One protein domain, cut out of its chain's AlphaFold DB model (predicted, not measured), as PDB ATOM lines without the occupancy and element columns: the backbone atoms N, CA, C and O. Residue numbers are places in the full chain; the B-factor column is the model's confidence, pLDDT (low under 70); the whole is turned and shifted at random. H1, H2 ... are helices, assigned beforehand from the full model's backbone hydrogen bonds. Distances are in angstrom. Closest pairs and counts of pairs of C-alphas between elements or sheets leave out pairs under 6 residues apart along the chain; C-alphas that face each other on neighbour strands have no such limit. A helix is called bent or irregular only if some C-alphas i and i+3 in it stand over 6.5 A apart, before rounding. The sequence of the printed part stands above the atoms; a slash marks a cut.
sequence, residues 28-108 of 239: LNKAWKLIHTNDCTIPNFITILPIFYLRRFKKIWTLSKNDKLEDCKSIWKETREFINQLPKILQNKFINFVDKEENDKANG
ATOM      1  N   LEU A  28      73.225   4.498   9.304       91.59
ATOM      2  CA  LEU A  28      74.082   5.623   9.668       91.59
ATOM      3  C   LEU A  28      73.889   6.817   8.724       91.59
ATOM      4  O   LEU A  28      73.742   7.953   9.176       91.59
ATOM      5  N   ASN A  29      73.823   6.569   7.415       91.83
ATOM      6  CA  ASN A  29      73.544   7.602   6.416       91.83
ATOM      7  C   ASN A  29      72.153   8.213   6.594       91.83
ATOM      8  O   ASN A  29      71.978   9.418   6.414       91.83
ATOM      9  N   LYS A  30      71.162   7.396   6.956       91.04
ATOM     10  CA  LYS A  30      69.817   7.872   7.266       91.04
ATOM     11  C   LYS A  30      69.825   8.786   8.490       91.04
ATOM     12  O   LYS A  30      69.274   9.875   8.396       91.04
ATOM     13  N   ALA A  31      70.494   8.399   9.578       91.41
ATOM     14  CA  ALA A  31      70.639   9.252  10.760       91.41
ATOM     15  C   ALA A  31      71.272  10.610  10.398       91.41
ATOM     16  O   ALA A  31      70.770  11.658  10.788       91.41
ATOM     17  N   TRP A  32      72.305  10.622   9.551       91.66
ATOM     18  CA  TRP A  32      72.910  11.873   9.086       91.66
ATOM     19  C   TRP A  32      71.974  12.791   8.296       91.66
ATOM     20  O   TRP A  32      72.160  14.003   8.347       91.66
ATOM     21  N   LYS A  33      70.982  12.251   7.581       88.97
ATOM     22  CA  LYS A  33      69.986  13.059   6.853       88.97
ATOM     23  C   LYS A  33      68.983  13.753   7.781       88.97
ATOM     24  O   LYS A  33      68.346  14.705   7.352       88.97
ATOM     25  N   LEU A  34      68.836  13.273   9.016       86.07
ATOM     26  CA  LEU A  34      67.893  13.803  10.008       86.07
ATOM     27  C   LEU A  34      68.479  14.943  10.848       86.07
ATOM     28  O   LEU A  34      67.752  15.646  11.548       86.07
ATOM     29  N   ILE A  35      69.799  15.120  10.804       85.48
ATOM     30  CA  ILE A  35      70.494  16.166  11.548       85.48
ATOM     31  C   ILE A  35      70.532  17.442  10.709       85.48
ATOM     32  O   ILE A  35      70.961  17.430   9.555       85.48
ATOM     33  N   HIS A  36      70.142  18.562  11.316       78.90
ATOM     34  CA  HIS A  36      70.257  19.884  10.708       78.90
ATOM     35  C   HIS A  36      71.714  20.353  10.774       78.90
ATOM     36  O   HIS A  36      72.164  20.859  11.791       78.90
ATOM     37  N   THR A  37      72.464  20.207   9.683       79.39
ATOM     38  CA  THR A  37      73.879  20.622   9.614       79.39
ATOM     39  C   THR A  37      74.071  22.097   9.236       79.39
ATOM     40  O   THR A  37      75.146  22.485   8.788       79.39
ATOM     41  N   ASN A  38      73.005  22.897   9.312       73.02
ATOM     42  CA  ASN A  38      72.999  24.294   8.865       73.02
ATOM     43  C   ASN A  38      73.246  25.281  10.011       73.02
ATOM     44  O   ASN A  38      73.545  26.441   9.744       73.02
ATOM     45  N   ASP A  39      73.105  24.835  11.260       73.74
ATOM     46  CA  ASP A  39      73.488  25.615  12.428       73.74
ATOM     47  C   ASP A  39      74.913  25.247  12.875       73.74
ATOM     48  O   ASP A  39      75.415  24.148  12.619       73.74
ATOM     49  N   CYS A  40      75.586  26.200  13.517       79.63
ATOM     50  CA  CYS A  40      76.930  26.017  14.067       79.63
ATOM     51  C   CYS A  40      76.837  25.781  15.569       79.63
ATOM     52  O   CYS A  40      77.536  26.403  16.366       79.63
ATOM     53  N   THR A  41      75.909  24.907  15.962       82.39
ATOM     54  CA  THR A  41      75.668  24.574  17.362       82.39
ATOM     55  C   THR A  41      76.181  23.181  17.677       82.39
ATOM     56  O   THR A  41      76.078  22.263  16.863       82.39
ATOM     57  N   ILE A  42      76.764  23.019  18.869       85.40
ATOM     58  CA  ILE A  42      77.258  21.712  19.307       85.40
ATOM     59  C   ILE A  42      76.082  20.720  19.314       85.40
ATOM     60  O   ILE A  42      75.084  20.977  19.988       85.40
ATOM     61  N   PRO A  43      76.192  19.559  18.647       87.81
ATOM     62  CA  PRO A  43      75.082  18.633  18.522       87.81
ATOM     63  C   PRO A  43      74.749  17.955  19.849       87.81
ATOM     64  O   PRO A  43      75.636  17.487  20.567       87.81
ATOM     65  N   ASN A  44      73.456  17.783  20.126       87.77
ATOM     66  CA  ASN A  44      72.962  17.177  21.369       87.77
ATOM     67  C   ASN A  44      73.410  15.718  21.576       87.77
ATOM     68  O   ASN A  44      73.521  15.252  22.716       87.77
ATOM     69  N   PHE A  45      73.735  14.997  20.494       90.04
ATOM     70  CA  PHE A  45      74.270  13.634  20.584       90.04
ATOM     71  C   PHE A  45      75.651  13.579  21.259       90.04
ATOM     72  O   PHE A  45      76.132  12.498  21.582       90.04
ATOM     73  N   ILE A  46      76.298  14.712  21.551       88.46
ATOM     74  CA  ILE A  46      77.506  14.748  22.386       88.46
ATOM     75  C   ILE A  46      77.321  14.006  23.725       88.46
ATOM     76  O   ILE A  46      78.259  13.402  24.241       88.46
ATOM     77  N   THR A  47      76.094  13.987  24.251       87.58
ATOM     78  CA  THR A  47      75.719  13.344  25.521       87.58
ATOM     79  C   THR A  47      75.856  11.819  25.526       87.58
ATOM     80  O   THR A  47      75.950  11.220  26.596       87.58
ATOM     81  N   ILE A  48      75.891  11.170  24.356       87.93
ATOM     82  CA  ILE A  48      76.055   9.711  24.262       87.93
ATOM     83  C   ILE A  48      77.520   9.271  24.168       87.93
ATOM     84  O   ILE A  48      77.801   8.069  24.227       87.93
ATOM     85  N   LEU A  49      78.448  10.217  23.989       88.71
ATOM     86  CA  LEU A  49      79.865   9.925  23.813       88.71
ATOM     87  C   LEU A  49      80.546   9.703  25.174       88.71
ATOM     88  O   LEU A  49      80.478  10.573  26.042       88.71
ATOM     89  N   PRO A  50      81.268   8.582  25.362       89.79
ATOM     90  CA  PRO A  50      82.146   8.405  26.517       89.79
ATOM     91  C   PRO A  50      83.228   9.493  26.578       89.79
ATOM     92  O   PRO A  50      83.651   9.995  25.535       89.79
ATOM     93  N   ILE A  51      83.737   9.801  27.778       85.94
ATOM     94  CA  ILE A  51      84.704  10.892  28.032       85.94
ATOM     95  C   ILE A  51      85.903  10.852  27.071       85.94
ATOM     96  O   ILE A  51      86.311  11.891  26.544       85.94
ATOM     97  N   PHE A  52      86.436   9.656  26.800       88.12
ATOM     98  CA  PHE A  52      87.546   9.452  25.868       88.12
ATOM     99  C   PHE A  52      87.263  10.042  24.475       88.12
ATOM    100  O   PHE A  52      88.046  10.831  23.945       88.12
ATOM    101  N   TYR A  53      86.096   9.730  23.911       92.42
ATOM    102  CA  TYR A  53      85.651  10.231  22.610       92.42
ATOM    103  C   TYR A  53      85.171  11.682  22.689       92.42
ATOM    104  O   TYR A  53      85.417  12.465  21.773       92.42
ATOM    105  N   LEU A  54      84.554  12.067  23.807       90.33
ATOM    106  CA  LEU A  54      84.058  13.414  24.067       90.33
ATOM    107  C   LEU A  54      85.168  14.468  23.982       90.33
ATOM    108  O   LEU A  54      84.944  15.543  23.435       90.33
ATOM    109  N   ARG A  55      86.378  14.176  24.483       88.93
ATOM    110  CA  ARG A  55      87.522  15.100  24.380       88.93
ATOM    111  C   ARG A  55      87.902  15.371  22.925       88.93
ATOM    112  O   ARG A  55      88.100  16.527  22.557       88.93
ATOM    113  N   ARG A  56      87.988  14.325  22.093       89.62
ATOM    114  CA  ARG A  56      88.285  14.466  20.658       89.62
ATOM    115  C   ARG A  56      87.153  15.187  19.928       89.62
ATOM    116  O   ARG A  56      87.433  16.074  19.136       89.62
ATOM    117  N   PHE A  57      85.904  14.871  20.260       90.43
ATOM    118  CA  PHE A  57      84.741  15.563  19.715       90.43
ATOM    119  C   PHE A  57      84.756  17.059  20.044       90.43
ATOM    120  O   PHE A  57      84.635  17.887  19.151       90.43
ATOM    121  N   LYS A  58      84.989  17.428  21.309       88.65
ATOM    122  CA  LYS A  58      85.084  18.834  21.718       88.65
ATOM    123  C   LYS A  58      86.170  19.584  20.952       88.65
ATOM    124  O   LYS A  58      85.927  20.725  20.607       88.65
ATOM    125  N   LYS A  59      87.308  18.954  20.627       88.09
ATOM    126  CA  LYS A  59      88.362  19.581  19.805       88.09
ATOM    127  C   LYS A  59      87.881  19.963  18.403       88.09
ATOM    128  O   LYS A  59      88.223  21.053  17.962       88.09
ATOM    129  N   ILE A  60      87.071  19.117  17.757       87.22
ATOM    130  CA  ILE A  60      86.438  19.428  16.461       87.22
ATOM    131  C   ILE A  60      85.574  20.694  16.598       87.22
ATOM    132  O   ILE A  60      85.588  21.567  15.739       87.22
ATOM    133  N   TRP A  61      84.886  20.837  17.733       85.53
ATOM    134  CA  TRP A  61      83.973  21.949  18.011       85.53
ATOM    135  C   TRP A  61      84.607  23.164  18.716       85.53
ATOM    136  O   TRP A  61      83.954  24.196  18.851       85.53
ATOM    137  N   THR A  62      85.876  23.108  19.141       77.66
ATOM    138  CA  THR A  62      86.576  24.242  19.783       77.66
ATOM    139  C   THR A  62      86.790  25.406  18.809       77.66
ATOM    140  O   THR A  62      86.887  26.556  19.235       77.66
ATOM    141  N   LEU A  63      86.853  25.120  17.503       58.66
ATOM    142  CA  LEU A  63      87.170  26.092  16.453       58.66
ATOM    143  C   LEU A  63      85.971  26.949  16.007       58.66
ATOM    144  O   LEU A  63      86.160  27.914  15.277       58.66
ATOM    145  N   SER A  64      84.760  26.683  16.508       54.15
ATOM    146  CA  SER A  64      83.525  27.380  16.101       54.15
ATOM    147  C   SER A  64      83.347  28.801  16.670       54.15
ATOM    148  O   SER A  64      82.244  29.333  16.630       54.15
ATOM    149  N   LYS A  65      84.384  29.431  17.242       51.10
ATOM    150  CA  LYS A  65      84.269  30.795  17.809       51.10
ATOM    151  C   LYS A  65      84.211  31.907  16.761       51.10
ATOM    152  O   LYS A  65      83.846  33.026  17.104       51.10
ATOM    153  N   ASN A  66      84.580  31.620  15.517       51.64
ATOM    154  CA  ASN A  66      84.415  32.560  14.421       51.64
ATOM    155  C   ASN A  66      83.175  32.111  13.654       51.64
ATOM    156  O   ASN A  66      83.212  31.058  13.028       51.64
ATOM    157  N   ASP A  67      82.085  32.873  13.726       53.44
ATOM    158  CA  ASP A  67      80.788  32.584  13.089       53.44
ATOM    159  C   ASP A  67      80.840  32.634  11.543       53.44
ATOM    160  O   ASP A  67      80.042  33.302  10.883       53.44
ATOM    161  N   LYS A  68      81.802  31.951  10.916       61.43
ATOM    162  CA  LYS A  68      81.854  31.773   9.468       61.43
ATOM    163  C   LYS A  68      81.104  30.498   9.106       61.43
ATOM    164  O   LYS A  68      81.454  29.396   9.521       61.43
ATOM    165  N   LEU A  69      80.104  30.647   8.240       60.40
ATOM    166  CA  LEU A  69      79.337  29.538   7.663       60.40
ATOM    167  C   LEU A  69      80.236  28.469   7.002       60.40
ATOM    168  O   LEU A  69      79.875  27.294   6.938       60.40
ATOM    169  N   GLU A  70      81.408  28.867   6.502       64.51
ATOM    170  CA  GLU A  70      82.388  27.964   5.891       64.51
ATOM    171  C   GLU A  70      83.095  27.074   6.928       64.51
ATOM    172  O   GLU A  70      83.196  25.862   6.716       64.51
ATOM    173  N   ASP A  71      83.441  27.628   8.096       74.89
ATOM    174  CA  ASP A  71      84.008  26.878   9.227       74.89
ATOM    175  C   ASP A  71      83.004  25.818   9.711       74.89
ATOM    176  O   ASP A  71      83.355  24.667   9.969       74.89
ATOM    177  N   CYS A  72      81.720  26.168   9.708       81.52
ATOM    178  CA  CYS A  72      80.617  25.297  10.100       81.52
ATOM    179  C   CYS A  72      80.497  24.029   9.242       81.52
ATOM    180  O   CYS A  72      80.380  22.916   9.760       81.52
ATOM    181  N   LYS A  73      80.566  24.176   7.910       84.89
ATOM    182  CA  LYS A  73      80.538  23.030   6.986       84.89
ATOM    183  C   LYS A  73      81.739  22.111   7.210       84.89
ATOM    184  O   LYS A  73      81.576  20.890   7.150       84.89
ATOM    185  N   SER A  74      82.917  22.679   7.487       86.97
ATOM    186  CA  SER A  74      84.117  21.900   7.818       86.97
ATOM    187  C   SER A  74      83.945  21.134   9.130       86.97
ATOM    188  O   SER A  74      84.155  19.922   9.160       86.97
ATOM    189  N   ILE A  75      83.454  21.795  10.183       88.76
ATOM    190  CA  ILE A  75      83.181  21.182  11.492       88.76
ATOM    191  C   ILE A  75      82.200  20.014  11.353       88.76
ATOM    192  O   ILE A  75      82.422  18.939  11.916       88.76
ATOM    193  N   TRP A  76      81.133  20.175  10.568       90.50
ATOM    194  CA  TRP A  76      80.170  19.100  10.321       90.50
ATOM    195  C   TRP A  76      80.755  17.943   9.507       90.50
ATOM    196  O   TRP A  76      80.447  16.781   9.790       90.50
ATOM    197  N   LYS A  77      81.627  18.228   8.534       90.70
ATOM    198  CA  LYS A  77      82.354  17.197   7.783       90.70
ATOM    199  C   LYS A  77      83.270  16.387   8.705       90.70
ATOM    200  O   LYS A  77      83.175  15.160   8.720       90.70
ATOM    201  N   GLU A  78      84.074  17.053   9.529       90.91
ATOM    202  CA  GLU A  78      84.948  16.404  10.516       90.91
ATOM    203  C   GLU A  78      84.149  15.620  11.563       90.91
ATOM    204  O   GLU A  78      84.516  14.507  11.938       90.91
ATOM    205  N   THR A  79      83.009  16.159  11.996       93.00
ATOM    206  CA  THR A  79      82.081  15.480  12.907       93.00
ATOM    207  C   THR A  79      81.549  14.190  12.277       93.00
ATOM    208  O   THR A  79      81.519  13.150  12.939       93.00
ATOM    209  N   ARG A  80      81.195  14.210  10.986       93.90
ATOM    210  CA  ARG A  80      80.772  13.009  10.253       93.90
ATOM    211  C   ARG A  80      81.881  11.968  10.164       93.90
ATOM    212  O   ARG A  80      81.637  10.796  10.446       93.90
ATOM    213  N   GLU A  81      83.092  12.386   9.811       93.81
ATOM    214  CA  GLU A  81      84.259  11.502   9.749       93.81
ATOM    215  C   GLU A  81      84.575  10.887  11.118       93.81
ATOM    216  O   GLU A  81      84.793   9.680  11.221       93.81
ATOM    217  N   PHE A  82      84.510  11.685  12.184       94.78
ATOM    218  CA  PHE A  82      84.701  11.219  13.552       94.78
ATOM    219  C   PHE A  82      83.687  10.141  13.947       94.78
ATOM    220  O   PHE A  82      84.091   9.090  14.441       94.78
ATOM    221  N   ILE A  83      82.390  10.356  13.700       94.64
ATOM    222  CA  ILE A  83      81.352   9.355  14.000       94.64
ATOM    223  C   ILE A  83      81.568   8.075  13.181       94.64
ATOM    224  O   ILE A  83      81.473   6.978  13.732       94.64
ATOM    225  N   ASN A  84      81.928   8.195  11.900       93.94
ATOM    226  CA  ASN A  84      82.218   7.044  11.038       93.94
ATOM    227  C   ASN A  84      83.442   6.231  11.506       93.94
ATOM    228  O   ASN A  84      83.539   5.047  11.191       93.94
ATOM    229  N   GLN A  85      84.352   6.834  12.277       93.92
ATOM    230  CA  GLN A  85      85.511   6.161  12.881       93.92
ATOM    231  C   GLN A  85      85.216   5.541  14.256       93.92
ATOM    232  O   GLN A  85      86.045   4.796  14.782       93.92
ATOM    233  N   LEU A  86      84.068   5.841  14.872       93.82
ATOM    234  CA  LEU A  86      83.718   5.259  16.166       93.82
ATOM    235  C   LEU A  86      83.466   3.746  16.058       93.82
ATOM    236  O   LEU A  86      83.008   3.266  15.021       93.82
ATOM    237  N   PRO A  87      83.655   2.981  17.150       93.21
ATOM    238  CA  PRO A  87      83.200   1.597  17.212       93.21
ATOM    239  C   PRO A  87      81.709   1.469  16.862       93.21
ATOM    240  O   PRO A  87      80.901   2.306  17.275       93.21
ATOM    241  N   LYS A  88      81.316   0.372  16.193       89.85
ATOM    242  CA  LYS A  88      79.921   0.119  15.769       89.85
ATOM    243  C   LYS A  88      78.899   0.272  16.902       89.85
ATOM    244  O   LYS A  88      77.796   0.751  16.675       89.85
ATOM    245  N   ILE A  89      79.272  -0.068  18.138       88.63
ATOM    246  CA  ILE A  89      78.419   0.108  19.325       88.63
ATOM    247  C   ILE A  89      78.066   1.587  19.550       88.63
ATOM    248  O   ILE A  89      76.916   1.906  19.843       88.63
ATOM    249  N   LEU A  90      79.028   2.502  19.404       91.32
ATOM    250  CA  LEU A  90      78.785   3.940  19.546       91.32
ATOM    251  C   LEU A  90      78.071   4.521  18.323       91.32
ATOM    252  O   LEU A  90      77.207   5.376  18.492       91.32
ATOM    253  N   GLN A  91      78.348   4.011  17.119       94.03
ATOM    254  CA  GLN A  91      77.570   4.362  15.926       94.03
ATOM    255  C   GLN A  91      76.095   3.963  16.085       94.03
ATOM    256  O   GLN A  91      75.209   4.760  15.801       94.03
ATOM    257  N   ASN A  92      75.816   2.781  16.641       89.66
ATOM    258  CA  ASN A  92      74.457   2.350  16.969       89.66
ATOM    259  C   ASN A  92      73.808   3.243  18.032       89.66
ATOM    260  O   ASN A  92      72.629   3.568  17.918       89.66
ATOM    261  N   LYS A  93      74.558   3.685  19.052       90.15
ATOM    262  CA  LYS A  93      74.045   4.678  20.012       90.15
ATOM    263  C   LYS A  93      73.690   5.996  19.322       90.15
ATOM    264  O   LYS A  93      72.657   6.564  19.654       90.15
ATOM    265  N   PHE A  94      74.505   6.452  18.373       92.88
ATOM    266  CA  PHE A  94      74.236   7.653  17.582       92.88
ATOM    267  C   PHE A  94      72.974   7.497  16.728       92.88
ATOM    268  O   PHE A  94      72.075   8.323  16.842       92.88
ATOM    269  N   ILE A  95      72.856   6.406  15.963       90.44
ATOM    270  CA  ILE A  95      71.658   6.092  15.166       90.44
ATOM    271  C   ILE A  95      70.412   6.109  16.060       90.44
ATOM    272  O   ILE A  95      69.448   6.807  15.764       90.44
ATOM    273  N   ASN A  96      70.464   5.416  17.201       86.66
ATOM    274  CA  ASN A  96      69.349   5.358  18.146       86.66
ATOM    275  C   ASN A  96      69.021   6.723  18.768       86.66
ATOM    276  O   ASN A  96      67.853   7.003  19.030       86.66
ATOM    277  N   PHE A  97      70.029   7.558  19.040       88.85
ATOM    278  CA  PHE A  97      69.829   8.902  19.579       88.85
ATOM    279  C   PHE A  97      69.104   9.792  18.572       88.85
ATOM    280  O   PHE A  97      68.118  10.424  18.932       88.85
ATOM    281  N   VAL A  98      69.563   9.807  17.320       88.11
ATOM    282  CA  VAL A  98      68.976  10.636  16.261       88.11
ATOM    283  C   VAL A  98      67.563  10.176  15.932       88.11
ATOM    284  O   VAL A  98      66.649  10.997  15.894       88.11
ATOM    285  N   ASP A  99      67.362   8.862  15.786       83.55
ATOM    286  CA  ASP A  99      66.028   8.291  15.613       83.55
ATOM    287  C   ASP A  99      65.124   8.703  16.783       83.55
ATOM    288  O   ASP A  99      63.965   9.051  16.574       83.55
ATOM    289  N   LYS A 100      65.621   8.685  18.027       80.63
ATOM    290  CA  LYS A 100      64.843   9.124  19.191       80.63
ATOM    291  C   LYS A 100      64.531  10.621  19.143       80.63
ATOM    292  O   LYS A 100      63.389  10.974  19.384       80.63
ATOM    293  N   GLU A 101      65.491  11.483  18.823       79.04
ATOM    294  CA  GLU A 101      65.287  12.936  18.786       79.04
ATOM    295  C   GLU A 101      64.291  13.353  17.694       79.04
ATOM    296  O   GLU A 101      63.395  14.155  17.954       79.04
ATOM    297  N   GLU A 102      64.399  12.781  16.489       73.27
ATOM    298  CA  GLU A 102      63.414  12.985  15.417       73.27
ATOM    299  C   GLU A 102      62.027  12.523  15.874       73.27
ATOM    300  O   GLU A 102      61.031  13.224  15.697       73.27
ATOM    301  N   ASN A 103      61.967  11.358  16.521       67.28
ATOM    302  CA  ASN A 103      60.732  10.841  17.079       67.28
ATOM    303  C   ASN A 103      60.164  11.761  18.159       67.28
ATOM    304  O   ASN A 103      58.977  12.035  18.118       67.28
ATOM    305  N   ASP A 104      60.953  12.230  19.115       67.86
ATOM    306  CA  ASP A 104      60.469  13.084  20.199       67.86
ATOM    307  C   ASP A 104      59.934  14.418  19.639       67.86
ATOM    308  O   ASP A 104      58.879  14.880  20.076       67.86
ATOM    309  N   LYS A 105      60.577  14.972  18.596       64.91
ATOM    310  CA  LYS A 105      60.092  16.156  17.857       64.91
ATOM    311  C   LYS A 105      58.791  15.886  17.100       64.91
ATOM    312  O   LYS A 105      57.884  16.711  17.135       64.91
ATOM    313  N   ALA A 106      58.690  14.743  16.422       57.89
ATOM    314  CA  ALA A 106      57.507  14.374  15.643       57.89
ATOM    315  C   ALA A 106      56.320  13.925  16.513       57.89
ATOM    316  O   ALA A 106      55.177  14.029  16.086       57.89
ATOM    317  N   ASN A 107      56.578  13.403  17.716       58.25
ATOM    318  CA  ASN A 107      55.583  12.657  18.489       58.25
ATOM    319  C   ASN A 107      54.907  13.456  19.611       58.25
ATOM    320  O   ASN A 107      54.018  12.909  20.260       58.25
ATOM    321  N   GLY A 108      55.334  14.691  19.894       62.08
ATOM    322  CA  GLY A 108      54.989  15.346  21.160       62.08
ATOM    323  C   GLY A 108      54.364  16.733  21.090       62.08
ATOM    324  O   GLY A 108      53.769  17.147  22.081       62.08
TER     325      GLY A 108
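Overview. This is residues 28 to 108 of the 239 residues of an uncharacterized protein of Strongyloides stercoralis (UniProt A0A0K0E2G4). What shape does the printed part make? The two long helices, H4 and H5, form a V, coming together near the end of H4 and the start of H5. H3 folds back beside H4 as a helical hairpin in one arm, while H1 and H2 pack on H5 in the other arm, and residues 103 to 108 at the end of H5 stick out. What is it built of, and how large is it? The printed part has 81 residues with five named helices, H1 to H5 in order along the chain, and no named strand; its class is all helix, and 61 residues are in the helices. It is compact, with a radius of gyration of the C-alphas of 12.7 A and spans of 35 by 28 by 19 A.

Along the chain. Where do the first helices run? H1 is residues 28 to 34, beginning at C-alpha 28 at (74.082, 5.623, 9.668), and H2 is residues 44 to 48. H2 is neither bent nor irregular, but only just: C-alphas 44 and 47 are 6.3 A apart. Where are the longer helices? H3 is residues 51 to 61, 14.9 A from first to last C-alpha, and H4 is residues 69 to 85, 24.7 A, from C-alpha 69 at (79.337, 29.538, 7.663). H5, the longest, is residues 88 to 108, 29.7 A, ending at C-alpha 108 at (54.989, 15.346, 21.160); it is neither bent nor irregular, but only just, with C-alphas 105 and 108 6.1 A apart.

Arrangement. What do H1 and H2 touch? H1 touches H5 at a shallow tilt of 27 degrees, the same way; their closest C-alphas, of Ala 31 and Ile 95, are 5.5 A apart. H2 touches residues 90 to 98 of H5 alone, closest at the C-alphas of Phe 45 and Phe 97, 6.6 A. H1 and H4 are near each other, while H2 and H4 are apart. How do H3, H4 and H5 stand? H3 and H4 form a hairpin at a shallow tilt of 25 degrees, opposite ways; residues 75 to 82 of H4 alone touch H3, and the closest C-alphas, of Ile 60 and Ile 75, are 6.2 A apart. H4 and H5 are close but not clearly touching, at a steep tilt of 55 degrees, opposite ways; their closest C-alphas, of Ile 83 and Gln 91, are 6.6 A apart. H3 and H5 are apart. What do the backbones show? In H1 and H4 every O i to N i+4 pair is within hydrogen-bond range, against 6 of 7 in H3 and 16 of 17 in H5. H2 has 0 of 1, beside 2 of 2 O i to N i+3 pairs.

Size, cuts and confidence. How far does it reach? The two C-alphas farthest apart, of Asn 66 and Asn 107, are 35.3 A apart. Is it unbroken, and how long are the links? The printed part has no cut; the links H2 to H3 and H4 to H5 are tight, and H1 to H2 and H3 to H4 are short. Where is confidence low? The mean pLDDT of the printed part is 82.8, with residues 63 to 70 and 103 to 108 under 70.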